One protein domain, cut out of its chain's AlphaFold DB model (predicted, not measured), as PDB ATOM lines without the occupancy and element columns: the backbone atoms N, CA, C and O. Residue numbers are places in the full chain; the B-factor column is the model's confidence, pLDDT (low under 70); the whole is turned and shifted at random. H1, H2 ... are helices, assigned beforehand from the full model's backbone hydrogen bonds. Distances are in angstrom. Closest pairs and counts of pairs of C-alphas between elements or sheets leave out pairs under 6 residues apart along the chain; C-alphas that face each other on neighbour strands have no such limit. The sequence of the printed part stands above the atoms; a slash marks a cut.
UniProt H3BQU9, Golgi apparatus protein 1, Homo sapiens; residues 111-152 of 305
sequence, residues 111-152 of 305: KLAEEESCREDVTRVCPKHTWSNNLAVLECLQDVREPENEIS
ATOM      1  N   LYS A 111      28.161   8.154  37.938       93.62
ATOM      2  CA  LYS A 111      27.741   8.917  36.754       93.62
ATOM      3  C   LYS A 111      27.596   8.029  35.523       93.62
ATOM      4  O   LYS A 111      28.502   7.270  35.197       93.62
ATOM      5  N   LEU A 112      26.509   8.223  34.779       93.38
ATOM      6  CA  LEU A 112      26.247   7.552  33.499       93.38
ATOM      7  C   LEU A 112      27.353   7.800  32.471       93.38
ATOM      8  O   LEU A 112      27.746   6.884  31.759       93.38
ATOM      9  N   ALA A 113      27.875   9.027  32.413       94.31
ATOM     10  CA  ALA A 113      28.914   9.413  31.459       94.31
ATOM     11  C   ALA A 113      30.263   8.713  31.697       94.31
ATOM     12  O   ALA A 113      31.104   8.689  30.805       94.31
ATOM     13  N   GLU A 114      30.491   8.176  32.895       95.25
ATOM     14  CA  GLU A 114      31.746   7.514  33.258       95.25
ATOM     15  C   GLU A 114      31.653   5.990  33.109       95.25
ATOM     16  O   GLU A 114      32.689   5.325  33.089       95.25
ATOM     17  N   GLU A 115      30.447   5.439  32.948       95.50
ATOM     18  CA  GLU A 115      30.240   3.995  32.938       95.50
ATOM     19  C   GLU A 115      30.720   3.333  31.639       95.50
ATOM     20  O   GLU A 115      30.429   3.808  30.548       95.50
ATOM     21  N   GLU A 116      31.431   2.211  31.743       94.44
ATOM     22  CA  GLU A 116      32.054   1.483  30.632       94.44
ATOM     23  C   GLU A 116      31.084   1.192  29.490       94.44
ATOM     24  O   GLU A 116      31.391   1.497  28.341       94.44
ATOM     25  N   SER A 117      29.890   0.694  29.810       92.69
ATOM     26  CA  SER A 117      28.881   0.329  28.812       92.69
ATOM     27  C   SER A 117      28.263   1.516  28.070       92.69
ATOM     28  O   SER A 117      27.571   1.288  27.089       92.69
ATOM     29  N   CYS A 118      28.464   2.762  28.519       93.50
ATOM     30  CA  CYS A 118      27.710   3.923  28.020       93.50
ATOM     31  C   CYS A 118      28.574   5.179  27.786       93.50
ATOM     32  O   CYS A 118      28.148   6.112  27.108       93.50
ATOM     33  N   ARG A 119      29.814   5.215  28.286       95.25
ATOM     34  CA  ARG A 119      30.747   6.351  28.191       95.25
ATOM     35  C   ARG A 119      31.067   6.738  26.751       95.25
ATOM     36  O   ARG A 119      31.138   7.929  26.447       95.25
ATOM     37  N   GLU A 120      31.267   5.758  25.875       94.31
ATOM     38  CA  GLU A 120      31.561   6.004  24.457       94.31
ATOM     39  C   GLU A 120      30.363   6.643  23.748       94.31
ATOM     40  O   GLU A 120      30.510   7.668  23.079       94.31
ATOM     41  N   ASP A 121      29.164   6.109  23.988       92.94
ATOM     42  CA  ASP A 121      27.911   6.636  23.447       92.94
ATOM     43  C   ASP A 121      27.632   8.057  23.946       92.94
ATOM     44  O   ASP A 121      27.361   8.956  23.150       92.94
ATOM     45  N   VAL A 122      27.786   8.305  25.251       93.94
ATOM     46  CA  VAL A 122      27.625   9.642  25.841       93.94
ATOM     47  C   VAL A 122      28.638  10.628  25.267       93.94
ATOM     48  O   VAL A 122      28.283  11.770  24.983       93.94
ATOM     49  N   THR A 123      29.888  10.206  25.065       94.50
ATOM     50  CA  THR A 123      30.938  11.081  24.528       94.50
ATOM     51  C   THR A 123      30.680  11.472  23.076       94.50
ATOM     52  O   THR A 123      30.971  12.601  22.680       94.50
ATOM     53  N   ARG A 124      30.138  10.538  22.292       92.19
ATOM     54  CA  ARG A 124      29.825  10.723  20.875       92.19
ATOM     55  C   ARG A 124      28.565  11.559  20.660       92.19
ATOM     56  O   ARG A 124      28.555  12.416  19.784       92.19
ATOM     57  N   VAL A 125      27.521  11.311  21.451       91.19
ATOM     58  CA  VAL A 125      26.185  11.885  21.235       91.19
ATOM     59  C   VAL A 125      25.972  13.176  22.029       91.19
ATOM     60  O   VAL A 125      25.349  14.111  21.528       91.19
ATOM     61  N   CYS A 126      26.485  13.257  23.260       92.19
ATOM     62  CA  CYS A 126      26.133  14.323  24.194       92.19
ATOM     63  C   CYS A 126      27.252  15.346  24.425       92.19
ATOM     64  O   CYS A 126      28.418  14.985  24.607       92.19
ATOM     65  N   PRO A 127      26.915  16.645  24.527       92.94
ATOM     66  CA  PRO A 127      27.901  17.686  24.786       92.94
ATOM     67  C   PRO A 127      28.478  17.584  26.206       92.94
ATOM     68  O   PRO A 127      27.769  17.301  27.166       92.94
ATOM     69  N   LYS A 128      29.766  17.918  26.370       94.19
ATOM     70  CA  LYS A 128      30.523  17.735  27.630       94.19
ATOM     71  C   LYS A 128      29.890  18.344  28.884       94.19
ATOM     72  O   LYS A 128      30.113  17.847  29.983       94.19
ATOM     73  N   HIS A 129      29.114  19.418  28.747       93.75
ATOM     74  CA  HIS A 129      28.485  20.082  29.891       93.75
ATOM     75  C   HIS A 129      27.343  19.263  30.521       93.75
ATOM     76  O   HIS A 129      26.966  19.547  31.654       93.75
ATOM     77  N   THR A 130      26.794  18.254  29.832       93.38
ATOM     78  CA  THR A 130      25.730  17.398  30.388       93.38
ATOM     79  C   THR A 130      26.280  16.244  31.222       93.38
ATOM     80  O   THR A 130      25.567  15.715  32.071       93.38
ATOM     81  N   TRP A 131      27.556  15.882  31.048       93.75
ATOM     82  CA  TRP A 131      28.159  14.666  31.609       93.75
ATOM     83  C   TRP A 131      28.167  14.621  33.145       93.75
ATOM     84  O   TRP A 131      28.251  13.547  33.737       93.75
ATOM     85  N   SER A 132      28.066  15.772  33.815       93.31
ATOM     86  CA  SER A 132      28.034  15.858  35.279       93.31
ATOM     87  C   SER A 132      26.664  15.562  35.895       93.31
ATOM     88  O   SER A 132      26.579  15.430  37.114       93.31
ATOM     89  N   ASN A 133      25.593  15.489  35.098       92.81
ATOM     90  CA  ASN A 133      24.233  15.268  35.583       92.81
ATOM     91  C   ASN A 133      23.572  14.115  34.818       92.81
ATOM     92  O   ASN A 133      23.230  14.245  33.646       92.81
ATOM     93  N   ASN A 134      23.316  13.008  35.517       92.94
ATOM     94  CA  ASN A 134      22.692  11.819  34.933       92.94
ATOM     95  C   ASN A 134      21.329  12.108  34.284       92.94
ATOM     96  O   ASN A 134      21.015  11.514  33.258       92.94
ATOM     97  N   LEU A 135      20.537  13.042  34.828       91.19
ATOM     98  CA  LEU A 135      19.253  13.419  34.232       91.19
ATOM     99  C   LEU A 135      19.440  14.197  32.919       91.19
ATOM    100  O   LEU A 135      18.671  13.999  31.986       91.19
ATOM    101  N   ALA A 136      20.483  15.027  32.825       92.19
ATOM    102  CA  ALA A 136      20.821  15.748  31.596       92.19
ATOM    103  C   ALA A 136      21.377  14.808  30.514       92.19
ATOM    104  O   ALA A 136      21.084  14.980  29.335       92.19
ATOM    105  N   VAL A 137      22.150  13.788  30.910       93.56
ATOM    106  CA  VAL A 137      22.585  12.718  29.998       93.56
ATOM    107  C   VAL A 137      21.381  11.932  29.480       93.56
ATOM    108  O   VAL A 137      21.287  11.708  28.277       93.56
ATOM    109  N   LEU A 138      20.440  11.562  30.357       91.56
ATOM    110  CA  LEU A 138      19.203  10.897  29.943       91.56
ATOM    111  C   LEU A 138      18.424  11.738  28.930       91.56
ATOM    112  O   LEU A 138      18.085  11.218  27.878       91.56
ATOM    113  N   GLU A 139      18.171  13.013  29.230       89.62
ATOM    114  CA  GLU A 139      17.463  13.947  28.341       89.62
ATOM    115  C   GLU A 139      18.155  14.054  26.971       89.62
ATOM    116  O   GLU A 139      17.501  13.955  25.939       89.62
ATOM    117  N   CYS A 140      19.485  14.144  26.946       90.94
ATOM    118  CA  CYS A 140      20.256  14.206  25.704       90.94
ATOM    119  C   CYS A 140      20.145  12.932  24.842       90.94
ATOM    120  O   CYS A 140      19.932  13.018  23.635       90.94
ATOM    121  N   LEU A 141      20.279  11.746  25.445       88.56
ATOM    122  CA  LEU A 141      20.271  10.476  24.704       88.56
ATOM    123  C   LEU A 141      18.879  10.084  24.180       88.56
ATOM    124  O   LEU A 141      18.764   9.164  23.371       88.56
ATOM    125  N   GLN A 142      17.815  10.752  24.627       79.00
ATOM    126  CA  GLN A 142      16.454  10.452  24.191       79.00
ATOM    127  C   GLN A 142      16.117  10.919  22.780       79.00
ATOM    128  O   GLN A 142      15.352  10.245  22.093       79.00
ATOM    129  N   ASP A 143      16.692  12.035  22.338       69.62
ATOM    130  CA  ASP A 143      16.376  12.656  21.047       69.62
ATOM    131  C   ASP A 143      17.268  12.160  19.898       69.62
ATOM    132  O   ASP A 143      17.337  12.765  18.825       69.62
ATOM    133  N   VAL A 144      17.935  11.021  20.088       73.94
ATOM    134  CA  VAL A 144      18.703  10.349  19.041       73.94
ATOM    135  C   VAL A 144      17.746   9.818  17.970       73.94
ATOM    136  O   VAL A 144      17.127   8.767  18.140       73.94
ATOM    137  N   ARG A 145      17.627  10.569  16.871       62.91
ATOM    138  CA  ARG A 145      16.797  10.238  15.698       62.91
ATOM    139  C   ARG A 145      17.605   9.678  14.532       62.91
ATOM    140  O   ARG A 145      17.061   8.916  13.742       62.91
ATOM    141  N   GLU A 146      18.876  10.056  14.447       72.06
ATOM    142  CA  GLU A 146      19.768   9.640  13.369       72.06
ATOM    143  C   GLU A 146      20.367   8.255  13.663       72.06
ATOM    144  O   GLU A 146      20.804   8.017  14.800       72.06
ATOM    145  N   PRO A 147      20.421   7.352  12.670       67.25
ATOM    146  CA  PRO A 147      20.967   6.008  12.842       67.25
ATOM    147  C   PRO A 147      22.460   6.023  13.203       67.25
ATOM    148  O   PRO A 147      22.909   5.203  13.996       67.25
ATOM    149  N   GLU A 148      23.236   7.007  12.736       66.31
ATOM    150  CA  GLU A 148      24.660   7.157  13.081       66.31
ATOM    151  C   GLU A 148      24.881   7.506  14.561       66.31
ATOM    152  O   GLU A 148      25.974   7.321  15.106       66.31
ATOM    153  N   ASN A 149      23.836   8.006  15.223       77.75
ATOM    154  CA  ASN A 149      23.844   8.361  16.634       77.75
ATOM    155  C   ASN A 149      23.230   7.270  17.515       77.75
ATOM    156  O   ASN A 149      23.131   7.464  18.726       77.75
ATOM    157  N   GLU A 150      22.862   6.117  16.946       82.19
ATOM    158  CA  GLU A 150      22.375   4.972  17.706       82.19
ATOM    159  C   GLU A 150      23.366   4.592  18.811       82.19
ATOM    160  O   GLU A 150      24.579   4.561  18.602       82.19
ATOM    161  N   ILE A 151      22.843   4.383  20.018       87.56
ATOM    162  CA  ILE A 151      23.632   4.000  21.188       87.56
ATOM    163  C   ILE A 151      23.691   2.478  21.281       87.56
ATOM    164  O   ILE A 151      22.751   1.790  20.878       87.56
ATOM    165  N   SER A 152      24.770   1.957  21.850       89.00
ATOM    166  CA  SER A 152      24.966   0.519  22.006       89.00
ATOM    167  C   SER A 152      23.815  -0.151  22.769       89.00
ATOM    168  O   SER A 152      23.133   0.460  23.603       89.00
TER     169      SER A 152
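AT A GLANCE: This is residues 111 to 152 of the 305 residues of the protein "Golgi apparatus protein 1" of Homo sapiens (UniProt H3BQU9). This is a small domain with little regular structure: two short helices, H1 and H2, make a rough V that closes near their last residues, and the rest is loops with short helical runs of three residues at 112 to 114, 128 to 130 and 147 to 149. The tail after H2, residues 143 to 152, loops out beyond the last residue of H2 and folds back. The printed part has 42 residues, with H1 then H2 along the chain and no named strand; the class is all helix, though the helices hold only 16 residues. The whole is compact and rounded, with a radius of gyration of the C-alphas of 9.3 A and spans of 25 by 19 by 13 A.

HOW THE PARTS SIT: H2, residues 134 to 142, touches H1, residues 119 to 125; their closest C-alphas, those of Leu 141 and Val 125, are 7.0 A apart. They run the same way at a steep tilt of 52 degrees. In both helices every O i to N i+4 pair is within hydrogen-bond range.

IN THESE COORDINATES: H2 measures 12.5 A from C-alpha 134 to C-alpha 142 at (16.454, 10.452, 24.191). H1 measures 10.0 A, from C-alpha 119 at (30.747, 6.351, 28.191).

THE WHOLE: The C-alphas farthest apart, those of Ser 132 and Pro 147, are 25.5 A apart. The printed part has no cut, and the link from H1 to H2 is short. Residues 143, 145 and 147 to 148 have pLDDT under 70.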